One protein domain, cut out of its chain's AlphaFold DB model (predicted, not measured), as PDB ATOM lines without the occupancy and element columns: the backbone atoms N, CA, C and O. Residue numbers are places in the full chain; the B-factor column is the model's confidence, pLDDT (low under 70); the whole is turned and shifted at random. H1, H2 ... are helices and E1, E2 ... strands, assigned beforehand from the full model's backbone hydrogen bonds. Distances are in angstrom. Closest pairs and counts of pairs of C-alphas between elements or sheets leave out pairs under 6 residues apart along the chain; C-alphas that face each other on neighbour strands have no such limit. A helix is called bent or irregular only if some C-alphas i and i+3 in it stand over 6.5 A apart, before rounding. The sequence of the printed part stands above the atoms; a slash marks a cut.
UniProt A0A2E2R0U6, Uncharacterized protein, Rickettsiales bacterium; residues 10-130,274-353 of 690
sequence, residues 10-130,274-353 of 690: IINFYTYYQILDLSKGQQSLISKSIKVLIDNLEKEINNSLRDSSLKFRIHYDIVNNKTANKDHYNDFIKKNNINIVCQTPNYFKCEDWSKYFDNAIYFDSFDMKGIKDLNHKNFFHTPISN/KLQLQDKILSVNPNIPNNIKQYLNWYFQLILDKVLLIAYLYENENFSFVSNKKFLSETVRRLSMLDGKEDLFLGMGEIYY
ATOM      1  N   ILE A  10     147.892 203.698 128.717       91.75
ATOM      2  CA  ILE A  10     147.713 203.074 130.028       91.75
ATOM      3  C   ILE A  10     148.195 201.616 129.999       91.75
ATOM      4  O   ILE A  10     147.692 200.818 129.206       91.75
ATOM      5  N   ILE A  11     149.129 201.276 130.889       94.19
ATOM      6  CA  ILE A  11     149.560 199.907 131.197       94.19
ATOM      7  C   ILE A  11     148.833 199.441 132.457       94.19
ATOM      8  O   ILE A  11     148.990 200.025 133.533       94.19
ATOM      9  N   ASN A  12     148.022 198.397 132.318       96.88
ATOM     10  CA  ASN A  12     147.144 197.893 133.364       96.88
ATOM     11  C   ASN A  12     147.763 196.684 134.076       96.88
ATOM     12  O   ASN A  12     148.011 195.643 133.462       96.88
ATOM     13  N   PHE A  13     147.953 196.813 135.385       98.06
ATOM     14  CA  PHE A  13     148.456 195.763 136.266       98.06
ATOM     15  C   PHE A  13     147.304 195.117 137.028       98.06
ATOM     16  O   PHE A  13     146.453 195.822 137.570       98.06
ATOM     17  N   TYR A  14     147.304 193.793 137.120       97.75
ATOM     18  CA  TYR A  14     146.399 193.037 137.976       97.75
ATOM     19  C   TYR A  14     147.086 192.662 139.287       97.75
ATOM     20  O   TYR A  14     148.096 191.952 139.303       97.75
ATOM     21  N   THR A  15     146.495 193.118 140.387       96.94
ATOM     22  CA  THR A  15     146.838 192.742 141.757       96.94
ATOM     23  C   THR A  15     145.570 192.289 142.466       96.94
ATOM     24  O   THR A  15     144.484 192.787 142.168       96.94
ATOM     25  N   TYR A  16     145.687 191.356 143.405       95.00
ATOM     26  CA  TYR A  16     144.527 190.866 144.143       95.00
ATOM     27  C   TYR A  16     144.832 190.665 145.620       95.00
ATOM     28  O   TYR A  16     145.990 190.555 146.023       95.00
ATOM     29  N   TYR A  17     143.778 190.609 146.426       92.88
ATOM     30  CA  TYR A  17     143.820 190.159 147.810       92.88
ATOM     31  C   TYR A  17     142.600 189.283 148.090       92.88
ATOM     32  O   TYR A  17     141.464 189.677 147.824       92.88
ATOM     33  N   GLN A  18     142.841 188.087 148.627       88.75
ATOM     34  CA  GLN A  18     141.776 187.169 149.005       88.75
ATOM     35  C   GLN A  18     141.414 187.361 150.480       88.75
ATOM     36  O   GLN A  18     142.242 187.142 151.365       88.75
ATOM     37  N   ILE A  19     140.156 187.716 150.734       83.81
ATOM     38  CA  ILE A  19     139.574 187.739 152.073       83.81
ATOM     39  C   ILE A  19     139.209 186.304 152.464       83.81
ATOM     40  O   ILE A  19     138.383 185.660 151.815       83.81
ATOM     41  N   LEU A  20     139.829 185.815 153.534       76.75
ATOM     42  CA  LEU A  20     139.542 184.527 154.166       76.75
ATOM     43  C   LEU A  20     138.585 184.733 155.355       76.75
ATOM     44  O   LEU A  20     138.483 185.831 155.889       76.75
ATOM     45  N   ASP A  21     137.922 183.694 155.859       63.41
ATOM     46  CA  ASP A  21     136.924 183.846 156.941       63.41
ATOM     47  C   ASP A  21     137.510 184.153 158.345       63.41
ATOM     48  O   ASP A  21     136.784 184.183 159.339       63.41
ATOM     49  N   LEU A  22     138.819 184.399 158.463       56.25
ATOM     50  CA  LEU A  22     139.502 184.678 159.733       56.25
ATOM     51  C   LEU A  22     139.486 186.172 160.094       56.25
ATOM     52  O   LEU A  22     139.693 187.019 159.229       56.25
ATOM     53  N   SER A  23     139.277 186.479 161.382       58.22
ATOM     54  CA  SER A  23     139.509 187.797 162.008       58.22
ATOM     55  C   SER A  23     139.127 189.008 161.127       58.22
ATOM     56  O   SER A  23     139.978 189.814 160.745       58.22
ATOM     57  N   LYS A  24     137.824 189.175 160.829       62.56
ATOM     58  CA  LYS A  24     137.281 190.232 159.936       62.56
ATOM     59  C   LYS A  24     137.916 191.624 160.129       62.56
ATOM     60  O   LYS A  24     138.134 192.338 159.150       62.56
ATOM     61  N   GLY A  25     138.246 192.001 161.369       72.44
ATOM     62  CA  GLY A  25     138.932 193.260 161.689       72.44
ATOM     63  C   GLY A  25     140.350 193.377 161.110       72.44
ATOM     64  O   GLY A  25     140.674 194.395 160.499       72.44
ATOM     65  N   GLN A  26     141.180 192.334 161.230       78.56
ATOM     66  CA  GLN A  26     142.553 192.336 160.705       78.56
ATOM     67  C   GLN A  26     142.564 192.383 159.175       78.56
ATOM     68  O   GLN A  26     143.325 193.150 158.589       78.56
ATOM     69  N   GLN A  27     141.695 191.614 158.515       83.88
ATOM     70  CA  GLN A  27     141.648 191.578 157.048       83.88
ATOM     71  C   GLN A  27     141.130 192.875 156.431       83.88
ATOM     72  O   GLN A  27     141.634 193.315 155.398       83.88
ATOM     73  N   SER A  28     140.169 193.529 157.089       85.38
ATOM     74  CA  SER A  28     139.717 194.865 156.693       85.38
ATOM     75  C   SER A  28     140.857 195.884 156.784       85.38
ATOM     76  O   SER A  28     141.073 196.656 155.849       85.38
ATOM     77  N   LEU A  29     141.640 195.849 157.870       88.25
ATOM     78  CA  LEU A  29     142.798 196.727 158.041       88.25
ATOM     79  C   LEU A  29     143.895 196.451 156.999       88.25
ATOM     80  O   LEU A  29     144.429 197.398 156.420       88.25
ATOM     81  N   ILE A  30     144.190 195.179 156.714       90.19
ATOM     82  CA  ILE A  30     145.142 194.769 155.669       90.19
ATOM     83  C   ILE A  30     144.692 195.289 154.306       90.19
ATOM     84  O   ILE A  30     145.454 195.981 153.639       90.19
ATOM     85  N   SER A  31     143.445 195.015 153.918       91.75
ATOM     86  CA  SER A  31     142.930 195.394 152.601       91.75
ATOM     87  C   SER A  31     142.950 196.911 152.388       91.75
ATOM     88  O   SER A  31     143.399 197.389 151.345       91.75
ATOM     89  N   LYS A  32     142.551 197.687 153.407       92.19
ATOM     90  CA  LYS A  32     142.648 199.156 153.379       92.19
ATOM     91  C   LYS A  32     144.097 199.627 153.247       92.19
ATOM     92  O   LYS A  32     144.370 200.530 152.462       92.19
ATOM     93  N   SER A  33     145.022 199.007 153.980       93.94
ATOM     94  CA  SER A  33     146.443 199.370 153.939       93.94
ATOM     95  C   SER A  33     147.064 199.073 152.573       93.94
ATOM     96  O   SER A  33     147.752 199.927 152.022       93.94
ATOM     97  N   ILE A  34     146.759 197.911 151.981       95.06
ATOM     98  CA  ILE A  34     147.191 197.543 150.624       95.06
ATOM     99  C   ILE A  34     146.672 198.556 149.603       95.06
ATOM    100  O   ILE A  34     147.438 199.019 148.762       95.06
ATOM    101  N   LYS A  35     145.397 198.953 149.698       95.19
ATOM    102  CA  LYS A  35     144.821 199.932 148.775       95.19
ATOM    103  C   LYS A  35     145.569 201.267 148.813       95.19
ATOM    104  O   LYS A  35     145.923 201.794 147.762       95.19
ATOM    105  N   VAL A  36     145.882 201.775 150.007       94.69
ATOM    106  CA  VAL A  36     146.663 203.015 150.155       94.69
ATOM    107  C   VAL A  36     148.095 202.847 149.636       94.69
ATOM    108  O   VAL A  36     148.609 203.754 148.981       94.69
ATOM    109  N   LEU A  37     148.740 201.697 149.877       94.75
ATOM    110  CA  LEU A  37     150.067 201.396 149.321       94.75
ATOM    111  C   LEU A  37     150.051 201.431 147.790       94.75
ATOM    112  O   LEU A  37     150.926 202.055 147.195       94.75
ATOM    113  N   ILE A  38     149.044 200.812 147.168       96.25
ATOM    114  CA  ILE A  38     148.851 200.802 145.716       96.25
ATOM    115  C   ILE A  38     148.634 202.219 145.180       96.25
ATOM    116  O   ILE A  38     149.316 202.621 144.243       96.25
ATOM    117  N   ASP A  39     147.738 202.997 145.788       95.19
ATOM    118  CA  ASP A  39     147.428 204.349 145.317       95.19
ATOM    119  C   ASP A  39     148.643 205.291 145.446       95.19
ATOM    120  O   ASP A  39     148.870 206.149 144.592       95.19
ATOM    121  N   ASN A  40     149.450 205.126 146.499       93.81
ATOM    122  CA  ASN A  40     150.700 205.867 146.668       93.81
ATOM    123  C   ASN A  40     151.762 205.431 145.649       93.81
ATOM    124  O   ASN A  40     152.432 206.288 145.075       93.81
ATOM    125  N   LEU A  41     151.891 204.125 145.407       94.19
ATOM    126  CA  LEU A  41     152.832 203.561 144.441       94.19
ATOM    127  C   LEU A  41     152.499 203.991 143.007       94.19
ATOM    128  O   LEU A  41     153.391 204.404 142.272       94.19
ATOM    129  N   GLU A  42     151.221 203.965 142.623       95.56
ATOM    130  CA  GLU A  42     150.754 204.431 141.311       95.56
ATOM    131  C   GLU A  42     151.105 205.907 141.087       95.56
ATOM    132  O   GLU A  42     151.574 206.278 140.011       95.56
ATOM    133  N   LYS A  43     150.919 206.761 142.103       93.94
ATOM    134  CA  LYS A  43     151.302 208.180 142.028       93.94
ATOM    135  C   LYS A  43     152.810 208.362 141.908       93.94
ATOM    136  O   LYS A  43     153.256 209.199 141.135       93.94
ATOM    137  N   GLU A  44     153.587 207.610 142.682       91.56
ATOM    138  CA  GLU A  44     155.050 207.681 142.678       91.56
ATOM    139  C   GLU A  44     155.631 207.299 141.314       91.56
ATOM    140  O   GLU A  44     156.384 208.083 140.741       91.56
ATOM    141  N   ILE A  45     155.206 206.159 140.763       91.88
ATOM    142  CA  ILE A  45     155.664 205.669 139.458       91.88
ATOM    143  C   ILE A  45     155.270 206.641 138.346       91.88
ATOM    144  O   ILE A  45     156.111 207.048 137.555       91.88
ATOM    145  N   ASN A  46     154.010 207.078 138.302       92.12
ATOM    146  CA  ASN A  46     153.563 208.007 137.260       92.12
ATOM    147  C   ASN A  46     154.226 209.391 137.365       92.12
ATOM    148  O   ASN A  46     154.310 210.102 136.369       92.12
ATOM    149  N   ASN A  47     154.700 209.779 138.552       89.75
ATOM    150  CA  ASN A  47     155.495 210.993 138.712       89.75
ATOM    151  C   ASN A  47     156.935 210.818 138.208       89.75
ATOM    152  O   ASN A  47     157.485 211.795 137.703       89.75
ATOM    153  N   SER A  48     157.549 209.634 138.345       84.75
ATOM    154  CA  SER A  48     158.882 209.377 137.767       84.75
ATOM    155  C   SER A  48     158.809 209.220 136.246       84.75
ATOM    156  O   SER A  48     159.640 209.761 135.527       84.75
ATOM    157  N   LEU A  49     157.723 208.629 135.746       83.00
ATOM    158  CA  LEU A  49     157.434 208.437 134.325       83.00
ATOM    159  C   LEU A  49     156.738 209.637 133.652       83.00
ATOM    160  O   LEU A  49     156.162 209.474 132.576       83.00
ATOM    161  N   ARG A  50     156.771 210.834 134.257       80.31
ATOM    162  CA  ARG A  50     156.006 212.012 133.792       80.31
ATOM    163  C   ARG A  50     156.316 212.418 132.348       80.31
ATOM    164  O   ARG A  50     155.425 212.913 131.662       80.31
ATOM    165  N   ASP A  51     157.554 212.206 131.914       75.88
ATOM    166  CA  ASP A  51     158.021 212.544 130.564       75.88
ATOM    167  C   ASP A  51     157.948 211.346 129.596       75.88
ATOM    168  O   ASP A  51     158.255 211.468 128.408       75.88
ATOM    169  N   SER A  52     157.510 210.182 130.082       77.12
ATOM    170  CA  SER A  52     157.311 208.985 129.268       77.12
ATOM    171  C   SER A  52     155.953 209.007 128.555       77.12
ATOM    172  O   SER A  52     155.014 209.679 128.973       77.12
ATOM    173  N   SER A  53     155.807 208.201 127.499       80.75
ATOM    174  CA  SER A  53     154.505 207.991 126.838       80.75
ATOM    175  C   SER A  53     153.591 206.986 127.557       80.75
ATOM    176  O   SER A  53     152.537 206.617 127.029       80.75
ATOM    177  N   LEU A  54     154.003 206.503 128.734       86.75
ATOM    178  CA  LEU A  54     153.337 205.449 129.486       86.75
ATOM    179  C   LEU A  54     152.729 205.997 130.774       86.75
ATOM    180  O   LEU A  54     153.333 206.786 131.493       86.75
ATOM    181  N   LYS A  55     151.548 205.485 131.111       90.88
ATOM    182  CA  LYS A  55     150.895 205.710 132.395       90.88
ATOM    183  C   LYS A  55     150.512 204.379 133.010       90.88
ATOM    184  O   LYS A  55     149.883 203.546 132.369       90.88
ATOM    185  N   PHE A  56     150.885 204.153 134.255       94.06
ATOM    186  CA  PHE A  56     150.630 202.892 134.935       94.06
ATOM    187  C   PHE A  56     149.327 202.991 135.722       94.06
ATOM    188  O   PHE A  56     149.069 203.991 136.398       94.06
ATOM    189  N   ARG A  57     148.508 201.942 135.632       96.88
ATOM    190  CA  ARG A  57     147.274 201.779 136.400       96.88
ATOM    191  C   ARG A  57     147.298 200.442 137.124       96.88
ATOM    192  O   ARG A  57     147.369 199.394 136.485       96.88
ATOM    193  N   ILE A  58     147.214 200.478 138.449       97.81
ATOM    194  CA  ILE A  58     147.266 199.289 139.296       97.81
ATOM    195  C   ILE A  58     145.848 198.944 139.753       97.81
ATOM    196  O   ILE A  58     145.226 199.652 140.549       97.81
ATOM    197  N   HIS A  59     145.318 197.836 139.242       97.56
ATOM    198  CA  HIS A  59     143.994 197.341 139.602       97.56
ATOM    199  C   HIS A  59     144.085 196.427 140.819       97.56
ATOM    200  O   HIS A  59     144.865 195.475 140.820       97.56
ATOM    201  N   TYR A  60     143.287 196.722 141.846       96.19
ATOM    202  CA  TYR A  60     143.245 195.984 143.110       96.19
ATOM    203  C   TYR A  60     141.927 195.219 143.232       96.19
ATOM    204  O   TYR A  60     140.887 195.815 143.519       96.19
ATOM    205  N   ASP A  61     141.974 193.912 142.981       95.19
ATOM    206  CA  ASP A  61     140.824 193.008 143.025       95.19
ATOM    207  C   ASP A  61     140.686 192.360 144.412       95.19
ATOM    208  O   ASP A  61     141.580 191.655 144.887       95.19
ATOM    209  N   ILE A  62     139.564 192.608 145.086       92.88
ATOM    210  CA  ILE A  62     139.276 192.016 146.394       92.88
ATOM    211  C   ILE A  62     138.339 190.836 146.179       92.88
ATOM    212  O   ILE A  62     137.172 191.002 145.821       92.88
ATOM    213  N   VAL A  63     138.843 189.644 146.468       91.56
ATOM    214  CA  VAL A  63     138.144 188.392 146.193       91.56
ATOM    215  C   VAL A  63     137.752 187.727 147.509       91.56
ATOM    216  O   VAL A  63     138.539 187.683 148.451       91.56
ATOM    217  N   ASN A  64     136.533 187.205 147.608       87.88
ATOM    218  CA  ASN A  64     136.067 186.429 148.759       87.88
ATOM    219  C   ASN A  64     135.691 185.007 148.321       87.88
ATOM    220  O   ASN A  64     135.714 184.692 147.135       87.88
ATOM    221  N   ASN A  65     135.296 184.144 149.258       81.31
ATOM    222  CA  ASN A  65     134.941 182.753 148.947       81.31
ATOM    223  C   ASN A  65     133.836 182.592 147.881       81.31
ATOM    224  O   ASN A  65     133.770 181.541 147.251       81.31
ATOM    225  N   LYS A  66     132.980 183.602 147.658       83.50
ATOM    226  CA  LYS A  66     131.930 183.573 146.624       83.50
ATOM    227  C   LYS A  66     132.447 184.025 145.256       83.50
ATOM    228  O   LYS A  66     132.050 183.461 144.241       83.50
ATOM    229  N   THR A  67     133.322 185.031 145.224       87.31
ATOM    230  CA  THR A  67     133.879 185.599 143.984       87.31
ATOM    231  C   THR A  67     135.192 184.946 143.548       87.31
ATOM    232  O   THR A  67     135.677 185.218 142.455       87.31
ATOM    233  N   ALA A  68     135.760 184.048 144.359       87.62
ATOM    234  CA  ALA A  68     136.984 183.297 144.076       87.62
ATOM    235  C   ALA A  68     136.780 182.191 143.026       87.62
ATOM    236  O   ALA A  68     136.945 181.004 143.305       87.62
ATOM    237  N   ASN A  69     136.414 182.576 141.807       92.31
ATOM    238  CA  ASN A  69     136.179 181.662 140.696       92.31
ATOM    239  C   ASN A  69     136.793 182.181 139.383       92.31
ATOM    240  O   ASN A  69     137.279 183.310 139.291       92.31
ATOM    241  N   LYS A  70     136.812 181.301 138.374       92.19
ATOM    242  CA  LYS A  70     137.424 181.555 137.064       92.19
ATOM    243  C   LYS A  70     136.679 182.634 136.271       92.19
ATOM    244  O   LYS A  70     137.325 183.416 135.578       92.19
ATOM    245  N   ASP A  71     135.354 182.683 136.376       92.88
ATOM    246  CA  ASP A  71     134.520 183.599 135.593       92.88
ATOM    247  C   ASP A  71     134.738 185.046 136.030       92.88
ATOM    248  O   ASP A  71     135.045 185.895 135.196       92.88
ATOM    249  N   HIS A  72     134.757 185.296 137.346       94.38
ATOM    250  CA  HIS A  72     135.122 186.598 137.916       94.38
ATOM    251  C   HIS A  72     136.486 187.078 137.409       94.38
ATOM    252  O   HIS A  72     136.628 188.225 136.990       94.38
ATOM    253  N   TYR A  73     137.491 186.195 137.403       94.56
ATOM    254  CA  TYR A  73     138.823 186.534 136.899       94.56
ATOM    255  C   TYR A  73     138.800 186.901 135.407       94.56
ATOM    256  O   TYR A  73     139.350 187.933 135.021       94.56
ATOM    257  N   ASN A  74     138.145 186.094 134.569       93.88
ATOM    258  CA  ASN A  74     138.049 186.356 133.131       93.88
ATOM    259  C   ASN A  74     137.350 187.694 132.845       93.88
ATOM    260  O   ASN A  74     137.845 188.485 132.037       93.88
ATOM    261  N   ASP A  75     136.242 187.965 133.537       94.50
ATOM    262  CA  ASP A  75     135.493 189.213 133.414       94.50
ATOM    263  C   ASP A  75     136.345 190.411 133.836       94.50
ATOM    264  O   ASP A  75     136.377 191.431 133.142       94.50
ATOM    265  N   PHE A  76     137.100 190.281 134.931       95.31
ATOM    266  CA  PHE A  76     137.974 191.339 135.424       95.31
ATOM    267  C   PHE A  76     139.106 191.662 134.443       95.31
ATOM    268  O   PHE A  76     139.340 192.835 134.134       95.31
ATOM    269  N   ILE A  77     139.809 190.636 133.950       94.31
ATOM    270  CA  ILE A  77     140.922 190.803 133.007       94.31
ATOM    271  C   ILE A  77     140.430 191.450 131.711       94.31
ATOM    272  O   ILE A  77     141.046 192.404 131.231       94.31
ATOM    273  N   LYS A  78     139.300 190.971 131.173       93.12
ATOM    274  CA  LYS A  78     138.715 191.477 129.926       93.12
ATOM    275  C   LYS A  78     138.201 192.907 130.074       93.12
ATOM    276  O   LYS A  78     138.458 193.736 129.210       93.12
ATOM    277  N   LYS A  79     137.515 193.222 131.177       95.06
ATOM    278  CA  LYS A  79     136.984 194.568 131.447       95.06
ATOM    279  C   LYS A  79     138.086 195.623 131.543       95.06
ATOM    280  O   LYS A  79     137.890 196.750 131.097       95.06
ATOM    281  N   ASN A  80     139.219 195.271 132.147       94.62
ATOM    282  CA  ASN A  80     140.288 196.221 132.456       94.62
ATOM    283  C   ASN A  80     141.469 196.173 131.474       94.62
ATOM    284  O   ASN A  80     142.422 196.924 131.668       94.62
ATOM    285  N   ASN A  81     141.419 195.321 130.440       93.88
ATOM    286  CA  ASN A  81     142.492 195.139 129.453       93.88
ATOM    287  C   ASN A  81     143.874 194.985 130.110       93.88
ATOM    288  O   ASN A  81     144.797 195.758 129.842       93.88
ATOM    289  N   ILE A  82     143.993 194.017 131.022       96.00
ATOM    290  CA  ILE A  82     145.215 193.798 131.804       96.00
ATOM    291  C   ILE A  82     146.390 193.411 130.900       96.00
ATOM    292  O   ILE A  82     146.281 192.505 130.080       96.00
ATOM    293  N   ASN A  83     147.529 194.075 131.103       96.12
ATOM    294  CA  ASN A  83     148.781 193.811 130.394       96.12
ATOM    295  C   ASN A  83     149.751 192.971 131.232       96.12
ATOM    296  O   ASN A  83     150.575 192.247 130.676       96.12
ATOM    297  N   ILE A  84     149.686 193.096 132.563       97.56
ATOM    298  CA  ILE A  84     150.623 192.455 133.492       97.56
ATOM    299  C   ILE A  84     149.863 191.873 134.678       97.56
ATOM    300  O   ILE A  84     149.105 192.568 135.350       97.56
ATOM    301  N   VAL A  85     150.102 190.598 134.960       97.06
ATOM    302  CA  VAL A  85     149.571 189.866 136.107       97.06
ATOM    303  C   VAL A  85     150.710 189.654 137.100       97.06
ATOM    304  O   VAL A  85     151.575 188.804 136.899       97.06
ATOM    305  N   CYS A  86     150.719 190.452 138.174       96.12
ATOM    306  CA  CYS A  86     151.822 190.497 139.146       96.12
ATOM    307  C   CYS A  86     151.979 189.210 139.968       96.12
ATOM    308  O   CYS A  86     153.054 188.944 140.499       96.12
ATOM    309  N   GLN A  87     150.906 188.429 140.085       94.69
ATOM    310  CA  GLN A  87     150.919 187.076 140.622       94.69
ATOM    311  C   GLN A  87     149.781 186.291 139.975       94.69
ATOM    312  O   GLN A  87     148.628 186.725 139.999       94.69
ATOM    313  N   THR A  88     150.103 185.125 139.422       92.69
ATOM    314  CA  THR A  88     149.115 184.188 138.885       92.69
ATOM    315  C   THR A  88     148.135 183.793 139.999       92.69
ATOM    316  O   THR A  88     148.588 183.340 141.058       92.69
ATOM    317  N   PRO A  89     146.815 183.982 139.804       91.06
ATOM    318  CA  PRO A  89     145.809 183.690 140.817       91.06
ATOM    319  C   PRO A  89     145.894 182.275 141.389       91.06
ATOM    320  O   PRO A  89     145.880 181.288 140.656       91.06
ATOM    321  N   ASN A  90     145.898 182.178 142.717       87.12
ATOM    322  CA  ASN A  90     145.885 180.909 143.450       87.12
ATOM    323  C   ASN A  90     144.553 180.615 144.166       87.12
ATOM    324  O   ASN A  90     144.419 179.578 144.817       87.12
ATOM    325  N   TYR A  91     143.566 181.509 144.051       87.81
ATOM    326  CA  TYR A  91     142.270 181.387 144.725       87.81
ATOM    327  C   TYR A  91     141.248 180.528 143.958       87.81
ATOM    328  O   TYR A  91     140.198 180.205 144.508       87.81
ATOM    329  N   PHE A  92     141.554 180.099 142.727       88.19
ATOM    330  CA  PHE A  92     140.758 179.131 141.963       88.19
ATOM    331  C   PHE A  92     141.651 178.113 141.244       88.19
ATOM    332  O   PHE A  92     142.851 178.319 141.076       88.19
ATOM    333  N   LYS A  93     141.068 176.984 140.825       83.94
ATOM    334  CA  LYS A  93     141.776 175.974 140.027       83.94
ATOM    335  C   LYS A  93     141.652 176.291 138.539       83.94
ATOM    336  O   LYS A  93     140.546 176.508 138.053       83.94
ATOM    337  N   CYS A  94     142.765 176.218 137.820       83.94
ATOM    338  CA  CYS A  94     142.805 176.267 136.363       83.94
ATOM    339  C   CYS A  94     143.485 174.996 135.843       83.94
ATOM    340  O   CYS A  94     144.493 174.565 136.399       83.94
ATOM    341  N   GLU A  95     142.922 174.381 134.805       85.06
ATOM    342  CA  GLU A  95     143.506 173.184 134.183       85.06
ATOM    343  C   GLU A  95     144.720 173.504 133.310       85.06
ATOM    344  O   GLU A  95     145.633 172.686 133.198       85.06
ATOM    345  N   ASP A  96     144.704 174.677 132.670       87.50
ATOM    346  CA  ASP A  96     145.750 175.112 131.754       87.50
ATOM    347  C   ASP A  96     145.860 176.640 131.731       87.50
ATOM    348  O   ASP A  96     145.125 177.334 131.022       87.50
ATOM    349  N   TRP A  97     146.786 177.159 132.531       88.25
ATOM    350  CA  TRP A  97     147.122 178.581 132.576       88.25
ATOM    351  C   TRP A  97     147.792 179.075 131.291       88.25
ATOM    352  O   TRP A  97     147.679 180.258 130.972       88.25
ATOM    353  N   SER A  98     148.413 178.180 130.519       87.19
ATOM    354  CA  SER A  98     149.209 178.532 129.336       87.19
ATOM    355  C   SER A  98     148.389 179.278 128.278       87.19
ATOM    356  O   SER A  98     148.905 180.145 127.582       87.19
ATOM    357  N   LYS A  99     147.072 179.028 128.232       88.69
ATOM    358  CA  LYS A  99     146.116 179.687 127.323       88.69
ATOM    359  C   LYS A  99     145.975 181.198 127.541       88.69
ATOM    360  O   LYS A  99     145.452 181.890 126.675       88.69
ATOM    361  N   TYR A 100     146.383 181.708 128.701       88.31
ATOM    362  CA  TYR A 100     146.260 183.125 129.045       88.31
ATOM    363  C   TYR A 100     147.510 183.939 128.696       88.31
ATOM    364  O   TYR A 100     147.432 185.163 128.571       88.31
ATOM    365  N   PHE A 101     148.658 183.279 128.529       89.25
ATOM    366  CA  PHE A 101     149.958 183.946 128.503       89.25
ATOM    367  C   PHE A 101     150.209 184.780 127.242       89.25
ATOM    368  O   PHE A 101     151.051 185.671 127.264       89.25
ATOM    369  N   ASP A 102     149.478 184.565 126.150       89.25
ATOM    370  CA  ASP A 102     149.626 185.384 124.938       89.25
ATOM    371  C   ASP A 102     149.119 186.824 125.104       89.25
ATOM    372  O   ASP A 102     149.557 187.726 124.385       89.25
ATOM    373  N   ASN A 103     148.226 187.065 126.068       89.44
ATOM    374  CA  ASN A 103     147.536 188.349 126.220       89.44
ATOM    375  C   ASN A 103     148.228 189.313 127.196       89.44
ATOM    376  O   ASN A 103     148.026 190.527 127.102       89.44
ATOM    377  N   ALA A 104     149.033 188.785 128.120       95.19
ATOM    378  CA  ALA A 104     149.670 189.537 129.196       95.19
ATOM    379  C   ALA A 104     150.951 188.843 129.684       95.19
ATOM    380  O   ALA A 104     151.165 187.661 129.426       95.19
ATOM    381  N   ILE A 105     151.788 189.570 130.424       96.75
ATOM    382  CA  ILE A 105     152.917 188.977 131.156       96.75
ATOM    383  C   ILE A 105     152.422 188.429 132.486       96.75
ATOM    384  O   ILE A 105     151.733 189.129 133.227       96.75
ATOM    385  N   TYR A 106     152.801 187.192 132.796       95.94
ATOM    386  CA  TYR A 106     152.412 186.501 134.019       95.94
ATOM    387  C   TYR A 106     153.631 186.214 134.879       95.94
ATOM    388  O   TYR A 106     154.566 185.554 134.430       95.94
ATOM    389  N   PHE A 107     153.582 186.652 136.133       95.44
ATOM    390  CA  PHE A 107     154.515 186.218 137.164       95.44
ATOM    391  C   PHE A 107     153.880 185.116 138.014       95.44
ATOM    392  O   PHE A 107     152.694 185.183 138.355       95.44
ATOM    393  N   ASP A 108     154.655 184.104 138.385       92.19
ATOM    394  CA  ASP A 108     154.210 183.090 139.338       92.19
ATOM    395  C   ASP A 108     155.244 182.814 140.421       92.19
ATOM    396  O   ASP A 108     156.322 182.278 140.168       92.19
ATOM    397  N   SER A 109     154.860 183.131 141.653       88.88
ATOM    398  CA  SER A 109     155.666 182.906 142.846       88.88
ATOM    399  C   SER A 109     155.225 181.696 143.672       88.88
ATOM    400  O   SER A 109     155.914 181.344 144.631       88.88
ATOM    401  N   PHE A 110     154.092 181.064 143.336       82.44
ATOM    402  CA  PHE A 110     153.499 179.981 144.130       82.44
ATOM    403  C   PHE A 110     153.638 178.588 143.514       82.44
ATOM    404  O   PHE A 110     153.129 177.633 144.109       82.44
ATOM    405  N   ASP A 111     154.310 178.463 142.368       77.69
ATOM    406  CA  ASP A 111     154.453 177.196 141.643       77.69
ATOM    407  C   ASP A 111     153.067 176.582 141.364       77.69
ATOM    408  O   ASP A 111     152.683 175.510 141.855       77.69
ATOM    409  N   MET A 112     152.240 177.367 140.666       79.19
ATOM    410  CA  MET A 112     150.841 177.039 140.423       79.19
ATOM    411  C   MET A 112     150.700 175.770 139.582       79.19
ATOM    412  O   MET A 112     151.236 175.632 138.485       79.19
ATOM    413  N   LYS A 113     149.889 174.831 140.084       71.31
ATOM    414  CA  LYS A 113     149.514 173.635 139.324       71.31
ATOM    415  C   LYS A 113     148.645 174.028 138.128       71.31
ATOM    416  O   LYS A 113     147.774 174.882 138.261       71.31
ATOM    417  N   GLY A 114     148.836 173.340 137.002       73.06
ATOM    418  CA  GLY A 114     148.077 173.586 135.770       73.06
ATOM    419  C   GLY A 114     148.778 174.515 134.779       73.06
ATOM    420  O   GLY A 114     148.141 174.996 133.853       73.06
ATOM    421  N   ILE A 115     150.074 174.785 134.946       81.31
ATOM    422  CA  ILE A 115     150.897 175.418 133.910       81.31
ATOM    423  C   ILE A 115     151.521 174.294 133.078       81.31
ATOM    424  O   ILE A 115     152.312 173.512 133.605       81.31
ATOM    425  N   LYS A 116     151.117 174.164 131.810       83.38
ATOM    426  CA  LYS A 116     151.623 173.111 130.912       83.38
ATOM    427  C   LYS A 116     152.873 173.558 130.166       83.38
ATOM    428  O   LYS A 116     153.810 172.777 130.044       83.38
ATOM    429  N   ASP A 117     152.902 174.813 129.719       83.88
ATOM    430  CA  ASP A 117     154.066 175.416 129.073       83.88
ATOM    431  C   ASP A 117     154.818 176.341 130.041       83.88
ATOM    432  O   ASP A 117     154.543 177.536 130.153       83.88
ATOM    433  N   LEU A 118     155.788 175.770 130.761       82.19
ATOM    434  CA  LEU A 118     156.667 176.511 131.674       82.19
ATOM    435  C   LEU A 118     157.721 177.365 130.950       82.19
ATOM    436  O   LEU A 118     158.433 178.116 131.615       82.19
ATOM    437  N   ASN A 119     157.858 177.223 129.629       85.56
ATOM    438  CA  ASN A 119     158.847 177.935 128.820       85.56
ATOM    439  C   ASN A 119     158.203 179.022 127.954       85.56
ATOM    440  O   ASN A 119     158.879 179.639 127.128       85.56
ATOM    441  N   HIS A 120     156.909 179.281 128.149       91.44
ATOM    442  CA  HIS A 120     156.211 180.328 127.431       91.44
ATOM    443  C   HIS A 120     156.906 181.682 127.641       91.44
ATOM    444  O   HIS A 120     157.149 182.117 128.767       91.44
ATOM    445  N   LYS A 121     157.180 182.400 126.548       92.56
ATOM    446  CA  LYS A 121     157.972 183.645 126.555       92.56
ATOM    447  C   LYS A 121     157.439 184.749 127.483       92.56
ATOM    448  O   LYS A 121     158.228 185.520 128.011       92.56
ATOM    449  N   ASN A 122     156.121 184.818 127.681       94.81
ATOM    450  CA  ASN A 122     155.458 185.822 128.528       94.81
ATOM    451  C   ASN A 122     155.240 185.351 129.980       94.81
ATOM    452  O   ASN A 122     154.638 186.073 130.776       94.81
ATOM    453  N   PHE A 123     155.668 184.135 130.317       94.75
ATOM    454  CA  PHE A 123     155.546 183.574 131.656       94.75
ATOM    455  C   PHE A 123     156.893 183.645 132.372       94.75
ATOM    456  O   PHE A 123     157.899 183.196 131.831       94.75
ATOM    457  N   PHE A 124     156.891 184.188 133.589       94.44
ATOM    458  CA  PHE A 124     158.071 184.342 134.430       94.44
ATOM    459  C   PHE A 124     157.854 183.663 135.780       94.44
ATOM    460  O   PHE A 124     156.966 184.023 136.554       94.44
ATOM    461  N   HIS A 125     158.707 182.692 136.092       92.00
ATOM    462  CA  HIS A 125     158.666 181.990 137.366       92.00
ATOM    463  C   HIS A 125     159.515 182.734 138.404       92.00
ATOM    464  O   HIS A 125     160.727 182.887 138.237       92.00
ATOM    465  N   THR A 126     158.884 183.199 139.482       90.88
ATOM    466  CA  THR A 126     159.492 184.026 140.536       90.88
ATOM    467  C   THR A 126     159.253 183.436 141.928       90.88
ATOM    468  O   THR A 126     158.605 184.083 142.753       90.88
ATOM    469  N   PRO A 127     159.718 182.208 142.212       85.31
ATOM    470  CA  PRO A 127     159.420 181.533 143.467       85.31
ATOM    471  C   PRO A 127     159.915 182.350 144.667       85.31
ATOM    472  O   PRO A 127     161.015 182.899 144.656       85.31
ATOM    473  N   ILE A 128     159.082 182.418 145.707       77.00
ATOM    474  CA  ILE A 128     159.428 183.020 147.013       77.00
ATOM    475  C   ILE A 128     159.807 181.970 148.061       77.00
ATOM    476  O   ILE A 128     160.228 182.300 149.161       77.00
ATOM    477  N   SER A 129     159.621 180.689 147.740       74.25
ATOM    478  CA  SER A 129     159.997 179.568 148.598       74.25
ATOM    479  C   SER A 129     160.452 178.401 147.733       74.25
ATOM    480  O   SER A 129     160.014 178.255 146.589       74.25
ATOM    481  N   ASN A 130     161.335 177.565 148.274       76.25
ATOM    482  CA  ASN A 130     161.787 176.374 147.567       76.25
ATOM    483  C   ASN A 130     160.697 175.292 147.573       76.25
ATOM    484  O   ASN A 130     159.822 175.240 148.448       76.25
ATOM    485  N   LYS A 274     163.219 194.857 155.816       89.00
ATOM    486  CA  LYS A 274     163.900 195.820 154.937       89.00
ATOM    487  C   LYS A 274     163.473 197.223 155.316       89.00
ATOM    488  O   LYS A 274     162.277 197.514 155.342       89.00
ATOM    489  N   LEU A 275     164.432 198.110 155.564       88.94
ATOM    490  CA  LEU A 275     164.121 199.445 156.079       88.94
ATOM    491  C   LEU A 275     163.300 200.292 155.098       88.94
ATOM    492  O   LEU A 275     162.383 200.991 155.524       88.94
ATOM    493  N   GLN A 276     163.579 200.197 153.793       86.94
ATOM    494  CA  GLN A 276     162.810 200.903 152.757       86.94
ATOM    495  C   GLN A 276     161.330 200.509 152.782       86.94
ATOM    496  O   GLN A 276     160.441 201.362 152.729       86.94
ATOM    497  N   LEU A 277     161.066 199.211 152.918       88.62
ATOM    498  CA  LEU A 277     159.715 198.675 152.973       88.62
ATOM    499  C   LEU A 277     159.022 199.008 154.302       88.62
ATOM    500  O   LEU A 277     157.853 199.399 154.309       88.62
ATOM    501  N   GLN A 278     159.762 198.930 155.411       88.31
ATOM    502  CA  GLN A 278     159.287 199.310 156.740       88.31
ATOM    503  C   GLN A 278     158.816 200.774 156.764       88.31
ATOM    504  O   GLN A 278     157.718 201.054 157.249       88.31
ATOM    505  N   ASP A 279     159.595 201.702 156.197       85.69
ATOM    506  CA  ASP A 279     159.216 203.118 156.113       85.69
ATOM    507  C   ASP A 279     157.963 203.313 155.254       85.69
ATOM    508  O   ASP A 279     157.031 204.021 155.645       85.69
ATOM    509  N   LYS A 280     157.877 202.609 154.118       88.25
ATOM    510  CA  LYS A 280     156.722 202.700 153.218       88.25
ATOM    511  C   LYS A 280     155.434 202.221 153.884       88.25
ATOM    512  O   LYS A 280     154.417 202.907 153.786       88.25
ATOM    513  N   ILE A 281     155.475 201.112 154.618       90.12
ATOM    514  CA  ILE A 281     154.315 200.587 155.355       90.12
ATOM    515  C   ILE A 281     153.919 201.523 156.500       90.12
ATOM    516  O   ILE A 281     152.744 201.868 156.634       90.12
ATOM    517  N   LEU A 282     154.882 201.993 157.294       86.88
ATOM    518  CA  LEU A 282     154.598 202.884 158.425       86.88
ATOM    519  C   LEU A 282     154.149 204.285 157.981       86.88
ATOM    520  O   LEU A 282     153.459 204.971 158.733       86.88
ATOM    521  N   SER A 283     154.456 204.692 156.744       83.19
ATOM    522  CA  SER A 283     153.930 205.928 156.150       83.19
ATOM    523  C   SER A 283     152.414 205.889 155.890       83.19
ATOM    524  O   SER A 283     151.782 206.948 155.827       83.19
ATOM    525  N   VAL A 284     151.833 204.687 155.752       85.94
ATOM    526  CA  VAL A 284     150.387 204.478 155.571       85.94
ATOM    527  C   VAL A 284     149.661 204.590 156.902       85.94
ATOM    528  O   VAL A 284     148.683 205.327 157.012       85.94
ATOM    529  N   ASN A 285     150.143 203.874 157.916       83.75
ATOM    530  CA  ASN A 285     149.647 203.979 159.279       83.75
ATOM    531  C   ASN A 285     150.784 203.640 160.268       83.75
ATOM    532  O   ASN A 285     151.229 202.490 160.308       83.75
ATOM    533  N   PRO A 286     151.239 204.610 161.086       81.06
ATOM    534  CA  PRO A 286     152.322 204.400 162.050       81.06
ATOM    535  C   PRO A 286     152.015 203.362 163.135       81.06
ATOM    536  O   PRO A 286     152.938 202.785 163.701       81.06
ATOM    537  N   ASN A 287     150.732 203.109 163.415       83.19
ATOM    538  CA  ASN A 287     150.268 202.270 164.521       83.19
ATOM    539  C   ASN A 287     149.832 200.866 164.058       83.19
ATOM    540  O   ASN A 287     149.001 200.225 164.705       83.19
ATOM    541  N   ILE A 288     150.331 200.391 162.913       85.00
ATOM    542  CA  ILE A 288     150.021 199.045 162.413       85.00
ATOM    543  C   ILE A 288     150.622 197.979 163.357       85.00
ATOM    544  O   ILE A 288     151.823 198.024 163.630       85.00
ATOM    545  N   PRO A 289     149.834 196.980 163.808       83.31
ATOM    546  CA  PRO A 289     150.345 195.837 164.566       83.31
ATOM    547  C   PRO A 289     151.449 195.066 163.825       83.31
ATOM    548  O   PRO A 289     151.364 194.870 162.611       83.31
ATOM    549  N   ASN A 290     152.457 194.559 164.546       79.75
ATOM    550  CA  ASN A 290     153.639 193.926 163.939       79.75
ATOM    551  C   ASN A 290     153.297 192.729 163.029       79.75
ATOM    552  O   ASN A 290     153.844 192.573 161.941       79.75
ATOM    553  N   ASN A 291     152.323 191.916 163.431       77.06
ATOM    554  CA  ASN A 291     151.849 190.771 162.656       77.06
ATOM    555  C   ASN A 291     151.178 191.190 161.323       77.06
ATOM    556  O   ASN A 291     151.276 190.479 160.326       77.06
ATOM    557  N   ILE A 292     150.537 192.366 161.277       84.88
ATOM    558  CA  ILE A 292     149.999 192.962 160.044       84.88
ATOM    559  C   ILE A 292     151.126 193.578 159.208       84.88
ATOM    560  O   ILE A 292     151.135 193.400 157.992       84.88
ATOM    561  N   LYS A 293     152.102 194.240 159.844       86.94
ATOM    562  CA  LYS A 293     153.305 194.778 159.184       86.94
ATOM    563  C   LYS A 293     154.046 193.683 158.407       86.94
ATOM    564  O   LYS A 293     154.347 193.875 157.234       86.94
ATOM    565  N   GLN A 294     154.249 192.514 159.016       82.44
ATOM    566  CA  GLN A 294     154.885 191.365 158.359       82.44
ATOM    567  C   GLN A 294     154.068 190.835 157.171       82.44
ATOM    568  O   GLN A 294     154.632 190.551 156.118       82.44
ATOM    569  N   TYR A 295     152.735 190.784 157.273       86.25
ATOM    570  CA  TYR A 295     151.905 190.406 156.125       86.25
ATOM    571  C   TYR A 295     152.009 191.412 154.971       86.25
ATOM    572  O   TYR A 295     152.076 191.022 153.806       86.25
ATOM    573  N   LEU A 296     152.030 192.711 155.282       90.62
ATOM    574  CA  LEU A 296     152.209 193.756 154.276       90.62
ATOM    575  C   LEU A 296     153.599 193.681 153.629       90.62
ATOM    576  O   LEU A 296     153.686 193.882 152.421       90.62
ATOM    577  N   ASN A 297     154.647 193.325 154.386       89.25
ATOM    578  CA  ASN A 297     155.978 193.059 153.831       89.25
ATOM    579  C   ASN A 297     155.919 191.945 152.779       89.25
ATOM    580  O   ASN A 297     156.334 192.146 151.637       89.25
ATOM    581  N   TRP A 298     155.348 190.799 153.158       87.69
ATOM    582  CA  TRP A 298     155.177 189.649 152.275       87.69
ATOM    583  C   TRP A 298     154.356 190.000 151.027       87.69
ATOM    584  O   TRP A 298     154.770 189.707 149.907       87.69
ATOM    585  N   TYR A 299     153.225 190.698 151.191       91.50
ATOM    586  CA  TYR A 299     152.376 191.120 150.073       91.50
ATOM    587  C   TYR A 299     153.127 192.035 149.099       91.50
ATOM    588  O   TYR A 299     153.020 191.884 147.882       91.50
ATOM    589  N   PHE A 300     153.896 192.988 149.631       92.88
ATOM    590  CA  PHE A 300     154.646 193.934 148.817       92.88
ATOM    591  C   PHE A 300     155.706 193.218 147.974       92.88
ATOM    592  O   PHE A 300     155.736 193.399 146.759       92.88
ATOM    593  N   GLN A 301     156.503 192.345 148.590       88.94
ATOM    594  CA  GLN A 301     157.514 191.525 147.909       88.94
ATOM    595  C   GLN A 301     156.902 190.599 146.852       88.94
ATOM    596  O   GLN A 301     157.423 190.427 145.744       88.94
ATOM    597  N   LEU A 302     155.751 190.015 147.184       89.06
ATOM    598  CA  LEU A 302     155.053 189.083 146.317       89.06
ATOM    599  C   LEU A 302     154.387 189.766 145.119       89.06
ATOM    600  O   LEU A 302     154.347 189.165 144.051       89.06
ATOM    601  N   ILE A 303     153.847 190.974 145.262       93.38
ATOM    602  CA  ILE A 303     152.986 191.571 144.229       93.38
ATOM    603  C   ILE A 303     153.506 192.932 143.770       93.38
ATOM    604  O   ILE A 303     153.651 193.162 142.571       93.38
ATOM    605  N   LEU A 304     153.794 193.844 144.696       94.94
ATOM    606  CA  LEU A 304     154.091 195.240 144.363       94.94
ATOM    607  C   LEU A 304     155.520 195.450 143.849       94.94
ATOM    608  O   LEU A 304     155.725 196.312 142.995       94.94
ATOM    609  N   ASP A 305     156.476 194.610 144.249       93.50
ATOM    610  CA  ASP A 305     157.822 194.617 143.665       93.50
ATOM    611  C   ASP A 305     157.794 194.305 142.156       93.50
ATOM    612  O   ASP A 305     158.634 194.811 141.420       93.50
ATOM    613  N   LYS A 306     156.798 193.555 141.654       95.00
ATOM    614  CA  LYS A 306     156.644 193.301 140.207       95.00
ATOM    615  C   LYS A 306     156.176 194.546 139.457       95.00
ATOM    616  O   LYS A 306     156.541 194.742 138.304       95.00
ATOM    617  N   VAL A 307     155.398 195.411 140.105       95.81
ATOM    618  CA  VAL A 307     155.013 196.702 139.520       95.81
ATOM    619  C   VAL A 307     156.242 197.607 139.413       95.81
ATOM    620  O   VAL A 307     156.479 198.191 138.357       95.81
ATOM    621  N   LEU A 308     157.047 197.674 140.479       95.12
ATOM    622  CA  LEU A 308     158.301 198.432 140.490       95.12
ATOM    623  C   LEU A 308     159.316 197.888 139.479       95.12
ATOM    624  O   LEU A 308     159.957 198.680 138.800       95.12
ATOM    625  N   LEU A 309     159.413 196.563 139.332       95.38
ATOM    626  CA  LEU A 309     160.254 195.917 138.324       95.38
ATOM    627  C   LEU A 309     159.914 196.428 136.925       95.38
ATOM    628  O   LEU A 309     160.798 196.833 136.182       95.38
ATOM    629  N   ILE A 310     158.631 196.451 136.564       94.94
ATOM    630  CA  ILE A 310     158.223 196.926 135.241       94.94
ATOM    631  C   ILE A 310     158.454 198.431 135.104       94.94
ATOM    632  O   ILE A 310     158.874 198.870 134.040       94.94
ATOM    633  N   ALA A 311     158.224 199.222 136.154       92.94
ATOM    634  CA  ALA A 311     158.522 200.653 136.122       92.94
ATOM    635  C   ALA A 311     160.018 200.907 135.869       92.94
ATOM    636  O   ALA A 311     160.357 201.683 134.979       92.94
ATOM    637  N   TYR A 312     160.891 200.175 136.566       92.38
ATOM    638  CA  TYR A 312     162.344 200.231 136.398       92.38
ATOM    639  C   TYR A 312     162.773 199.976 134.950       92.38
ATOM    640  O   TYR A 312     163.597 200.711 134.412       92.38
ATOM    641  N   LEU A 313     162.167 198.986 134.283       91.94
ATOM    642  CA  LEU A 313     162.494 198.672 132.889       91.94
ATOM    643  C   LEU A 313     162.212 199.826 131.920       91.94
ATOM    644  O   LEU A 313     162.754 199.804 130.820       91.94
ATOM    645  N   TYR A 314     161.365 200.796 132.273       89.62
ATOM    646  CA  TYR A 314     160.937 201.885 131.388       89.62
ATOM    647  C   TYR A 314     161.303 203.290 131.897       89.62
ATOM    648  O   TYR A 314     160.962 204.266 131.236       89.62
ATOM    649  N   GLU A 315     162.007 203.415 133.027       82.94
ATOM    650  CA  GLU A 315     162.297 204.709 133.668       82.94
ATOM    651  C   GLU A 315     163.299 205.577 132.882       82.94
ATOM    652  O   GLU A 315     163.150 206.794 132.844       82.94
ATOM    653  N   ASN A 316     164.269 204.964 132.191       68.25
ATOM    654  CA  ASN A 316     165.388 205.670 131.540       68.25
ATOM    655  C   ASN A 316     165.470 205.475 130.016       68.25
ATOM    656  O   ASN A 316     166.476 205.817 129.397       68.25
ATOM    657  N   GLU A 317     164.437 204.907 129.392       67.44
ATOM    658  CA  GLU A 317     164.478 204.562 127.971       67.44
ATOM    659  C   GLU A 317     163.282 205.110 127.194       67.44
ATOM    660  O   GLU A 317     162.125 204.990 127.598       67.44
ATOM    661  N   ASN A 318     163.566 205.628 125.997       69.81
ATOM    662  CA  ASN A 318     162.557 206.115 125.064       69.81
ATOM    663  C   ASN A 318     161.788 204.950 124.423       69.81
ATOM    664  O   ASN A 318     162.023 204.580 123.272       69.81
ATOM    665  N   PHE A 319     160.831 204.378 125.151       79.94
ATOM    666  CA  PHE A 319     159.858 203.457 124.575       79.94
ATOM    667  C   PHE A 319     158.648 204.211 124.014       79.94
ATOM    668  O   PHE A 319     157.984 204.988 124.704       79.94
ATOM    669  N   SER A 320     158.312 203.930 122.754       78.56
ATOM    670  CA  SER A 320     157.060 204.369 122.140       78.56
ATOM    671  C   SER A 320     156.071 203.209 122.072       78.56
ATOM    672  O   SER A 320     156.305 202.238 121.340       78.56
ATOM    673  N   PHE A 321     154.945 203.328 122.770       81.06
ATOM    674  CA  PHE A 321     153.885 202.332 122.671       81.06
ATOM    675  C   PHE A 321     153.254 202.344 121.270       81.06
ATOM    676  O   PHE A 321     152.799 203.383 120.796       81.06
ATOM    677  N   VAL A 322     153.227 201.181 120.609       82.19
ATOM    678  CA  VAL A 322     152.599 200.994 119.283       82.19
ATOM    679  C   VAL A 322     151.427 200.020 119.374       82.19
ATOM    680  O   VAL A 322     150.354 200.280 118.844       82.19
ATOM    681  N   SER A 323     151.619 198.889 120.050       86.69
ATOM    682  CA  SER A 323     150.590 197.868 120.246       86.69
ATOM    683  C   SER A 323     150.891 197.039 121.492       86.69
ATOM    684  O   SER A 323     152.046 196.960 121.918       86.69
ATOM    685  N   ASN A 324     149.871 196.362 122.036       87.12
ATOM    686  CA  ASN A 324     150.059 195.454 123.172       87.12
ATOM    687  C   ASN A 324     151.076 194.351 122.838       87.12
ATOM    688  O   ASN A 324     151.992 194.104 123.607       87.12
ATOM    689  N   LYS A 325     150.997 193.756 121.640       90.25
ATOM    690  CA  LYS A 325     151.940 192.713 121.207       90.25
ATOM    691  C   LYS A 325     153.395 193.197 121.222       90.25
ATOM    692  O   LYS A 325     154.260 192.468 121.699       90.25
ATOM    693  N   LYS A 326     153.654 194.427 120.748       90.25
ATOM    694  CA  LYS A 326     154.996 195.034 120.772       90.25
ATOM    695  C   LYS A 326     155.453 195.341 122.199       90.25
ATOM    696  O   LYS A 326     156.611 195.113 122.527       90.25
ATOM    697  N   PHE A 327     154.545 195.831 123.045       92.00
ATOM    698  CA  PHE A 327     154.824 196.062 124.462       92.00
ATOM    699  C   PHE A 327     155.209 194.767 125.188       92.00
ATOM    700  O   PHE A 327     156.213 194.746 125.894       92.00
ATOM    701  N   LEU A 328     154.473 193.671 124.975       94.38
ATOM    702  CA  LEU A 328     154.785 192.376 125.583       94.38
ATOM    703  C   LEU A 328     156.149 191.858 125.111       94.38
ATOM    704  O   LEU A 328     156.984 191.520 125.945       94.38
ATOM    705  N   SER A 329     156.419 191.863 123.799       93.81
ATOM    706  CA  SER A 329     157.712 191.402 123.274       93.81
ATOM    707  C   SER A 329     158.888 192.238 123.777       93.81
ATOM    708  O   SER A 329     159.935 191.689 124.107       93.81
ATOM    709  N   GLU A 330     158.713 193.557 123.861       93.56
ATOM    710  CA  GLU A 330     159.749 194.457 124.365       93.56
ATOM    711  C   GLU A 330     159.980 194.266 125.865       93.56
ATOM    712  O   GLU A 330     161.120 194.234 126.317       93.56
ATOM    713  N   THR A 331     158.914 194.070 126.638       94.62
ATOM    714  CA  THR A 331     159.032 193.807 128.073       94.62
ATOM    715  C   THR A 331     159.731 192.471 128.332       94.62
ATOM    716  O   THR A 331     160.596 192.411 129.196       94.62
ATOM    717  N   VAL A 332     159.435 191.419 127.556       95.38
ATOM    718  CA  VAL A 332     160.160 190.135 127.631       95.38
ATOM    719  C   VAL A 332     161.646 190.332 127.329       95.38
ATOM    720  O   VAL A 332     162.489 189.862 128.090       95.38
ATOM    721  N   ARG A 333     161.973 191.083 126.267       94.06
ATOM    722  CA  ARG A 333     163.359 191.418 125.910       94.06
ATOM    723  C   ARG A 333     164.074 192.127 127.065       94.06
ATOM    724  O   ARG A 333     165.162 191.714 127.452       94.06
ATOM    725  N   ARG A 334     163.454 193.148 127.657       93.69
ATOM    726  CA  ARG A 334     164.012 193.903 128.793       93.69
ATOM    727  C   ARG A 334     164.165 193.053 130.055       93.69
ATOM    728  O   ARG A 334     165.192 193.131 130.714       93.69
ATOM    729  N   LEU A 335     163.192 192.195 130.366       95.12
ATOM    730  CA  LEU A 335     163.300 191.250 131.482       95.12
ATOM    731  C   LEU A 335     164.465 190.274 131.283       95.12
ATOM    732  O   LEU A 335     165.160 189.970 132.244       95.12
ATOM    733  N   SER A 336     164.710 189.821 130.048       91.88
ATOM    734  CA  SER A 336     165.841 188.935 129.737       91.88
ATOM    735  C   SER A 336     167.216 189.608 129.819       91.88
ATOM    736  O   SER A 336     168.213 188.905 129.931       91.88
ATOM    737  N   MET A 337     167.275 190.946 129.798       91.75
ATOM    738  CA  MET A 337     168.517 191.705 130.014       91.75
ATOM    739  C   MET A 337     168.913 191.785 131.493       91.75
ATOM    740  O   MET A 337     170.061 192.085 131.798       91.75
ATOM    741  N   LEU A 338     167.985 191.510 132.416       93.25
ATOM    742  CA  LEU A 338     168.303 191.367 133.833       93.25
ATOM    743  C   LEU A 338     168.905 189.977 134.063       93.25
ATOM    744  O   LEU A 338     168.191 189.043 134.425       93.25
ATOM    745  N   ASP A 339     170.203 189.831 133.827       89.19
ATOM    746  CA  ASP A 339     170.927 188.554 133.853       89.19
ATOM    747  C   ASP A 339     171.599 188.240 135.205       89.19
ATOM    748  O   ASP A 339     172.029 187.107 135.447       89.19
ATOM    749  N   GLY A 340     171.652 189.221 136.111       86.38
ATOM    750  CA  GLY A 340     172.319 189.134 137.408       86.38
ATOM    751  C   GLY A 340     173.818 189.437 137.369       86.38
ATOM    752  O   GLY A 340     174.435 189.448 138.432       86.38
ATOM    753  N   LYS A 341     174.397 189.689 136.187       85.38
ATOM    754  CA  LYS A 341     175.806 190.059 135.995       85.38
ATOM    755  C   LYS A 341     175.908 191.520 135.569       85.38
ATOM    756  O   LYS A 341     176.402 192.337 136.347       85.38
ATOM    757  N   GLU A 342     175.410 191.855 134.380       85.88
ATOM    758  CA  GLU A 342     175.384 193.230 133.873       85.88
ATOM    759  C   GLU A 342     174.285 194.048 134.541       85.88
ATOM    760  O   GLU A 342     174.484 195.227 134.856       85.88
ATOM    761  N   ASP A 343     173.126 193.429 134.785       88.88
ATOM    762  CA  ASP A 343     172.036 194.104 135.466       88.88
ATOM    763  C   ASP A 343     171.135 193.183 136.290       88.88
ATOM    764  O   ASP A 343     170.952 191.999 136.025       88.88
ATOM    765  N   LEU A 344     170.535 193.770 137.321       92.19
ATOM    766  CA  LEU A 344     169.510 193.154 138.157       92.19
ATOM    767  C   LEU A 344     168.581 194.240 138.680       92.19
ATOM    768  O   LEU A 344     169.004 195.375 138.915       92.19
ATOM    769  N   PHE A 345     167.327 193.895 138.920       92.62
ATOM    770  CA  PHE A 345     166.401 194.792 139.585       92.62
ATOM    771  C   PHE A 345     166.458 194.579 141.100       92.62
ATOM    772  O   PHE A 345     166.235 193.473 141.599       92.62
ATOM    773  N   LEU A 346     166.749 195.656 141.831       91.19
ATOM    774  CA  LEU A 346     166.715 195.681 143.288       91.19
ATOM    775  C   LEU A 346     165.362 196.244 143.745       91.19
ATOM    776  O   LEU A 346     165.173 197.459 143.781       91.19
ATOM    777  N   GLY A 347     164.421 195.355 144.064       89.31
ATOM    778  CA  GLY A 347     163.131 195.714 144.650       89.31
ATOM    779  C   GLY A 347     163.242 196.102 146.123       89.31
ATOM    780  O   GLY A 347     164.300 195.984 146.746       89.31
ATOM    781  N   MET A 348     162.127 196.556 146.706       88.06
ATOM    782  CA  MET A 348     162.111 196.992 148.110       88.06
ATOM    783  C   MET A 348     162.226 195.824 149.088       88.06
ATOM    784  O   MET A 348     162.634 196.027 150.233       88.06
ATOM    785  N   GLY A 349     161.867 194.607 148.669       84.69
ATOM    786  CA  GLY A 349     162.160 193.424 149.467       84.69
ATOM    787  C   GLY A 349     162.715 192.230 148.703       84.69
ATOM    788  O   GLY A 349     163.337 191.394 149.346       84.69
ATOM    789  N   GLU A 350     162.586 192.170 147.376       86.38
ATOM    790  CA  GLU A 350     163.138 191.086 146.555       86.38
ATOM    791  C   GLU A 350     164.107 191.569 145.470       86.38
ATOM    792  O   GLU A 350     164.011 192.684 144.964       86.38
ATOM    793  N   ILE A 351     165.034 190.691 145.084       89.06
ATOM    794  CA  ILE A 351     165.964 190.913 143.970       89.06
ATOM    795  C   ILE A 351     165.480 190.101 142.766       89.06
ATOM    796  O   ILE A 351     165.183 188.913 142.905       89.06
ATOM    797  N   TYR A 352     165.414 190.719 141.586       91.12
ATOM    798  CA  TYR A 352     164.974 190.058 140.356       91.12
ATOM    799  C   TYR A 352     166.034 190.110 139.268       91.12
ATOM    800  O   TYR A 352     166.521 191.169 138.882       91.12
ATOM    801  N   TYR A 353     166.317 188.931 138.742       92.50
ATOM    802  CA  TYR A 353     167.004 188.693 137.487       92.50
ATOM    803  C   TYR A 353     166.573 187.309 136.998       92.50
ATOM    804  O   TYR A 353     166.068 186.494 137.781       92.50
TER     805      TYR A 353
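This is residues 10 to 130 and 274 to 353 of the 690 residues of an uncharacterized protein of Rickettsiales bacterium (UniProt A0A2E2R0U6). Two long parallel strands, E1 and E2, make a narrow slab with H1 and arm H5b of the bent helix H5 packed over one face and H2 over the other; residues 84 to 85 pair with both E1 and E3, linking the slab to the small parallel pair E3 and E4. H4 crosses arm H5a, H6 crosses H5b, and the final stretch, residues 338 to 353, folds back on itself. The 201 printed residues hold six named helices and four named strands, in the order E1 H1 E2 H2 H3 E3 E4 H4 H5 H6, and the class is mixed, helices and strands. The whole is compact, with a radius of gyration of the C-alphas of 16.7 A and spans of 45 by 38 by 34 A.

E1, residues 10 to 18, begins at C-alpha 10 (147.713, 203.074, 130.028) and is 25.5 A long; E2, residues 54 to 63, is 28.3 A. H1, residues 24 to 48, is 36.4 A. H2 is residues 70 to 80, H3 97 to 100, E3 105 to 108, E4 123 to 125 and H4 275 to 284. H5, residues 290 to 314, was assigned as one helix by its hydrogen bonds but is bent: C-alphas 302 and 305 are 6.7 A apart. Its arms are H5a, residues 290 to 302, 18.3 A, and H5b, residues 305 to 314, 14.6 A, at a steep tilt of 40 degrees. H6, residues 324 to 337, is 20.0 A and ends at C-alpha 337 (168.517, 191.705, 130.014).

E1 and E2 are parallel at 20 degrees; N 11 and O 55 are 2.8 A apart, within hydrogen-bond range. With H1 they form a strand-helix-strand unit, two parallel neighbour strands with a helix between, its crossover right-handed. The closest C-alphas of H1 and E2 are Asn 46 and Lys 55, 6.0 A. H2 and E2 are near each other, with 9 pairs of C-alphas within 10 A. E3 and E4 are parallel at 24 degrees, with N 124 and O 106 at 2.8 A. Residues 26 to 34 of H1 touch H5a at a steep tilt of 46 degrees, closest at C-alphas Ile 30 and Ile 292, 6.8 A. H5b and H6 touch, about perpendicular at 82 degrees, closest at C-alphas Leu 313 and Arg 334, 6.5 A. H4 and H5a touch, closest at C-alphas Leu 277 and Asn 297, 6.8 A. H3 and H2 are apart. Every O i to N i+4 pair is within hydrogen-bond range in H1, H2, H5a and H6, and 5 of 6 in H4 and in H5b; H3 is too short for such a pair.

The farthest C-alphas, Ser 23 and Asn 318, are 47.2 A apart. Residues 131 to 273 are not printed, with 20.9 A from C-alpha 130 to C-alpha 274. The links H2 to H3 and E3 to E4 are long. Residues 21 to 24 and 316 to 318 have pLDDT under 70.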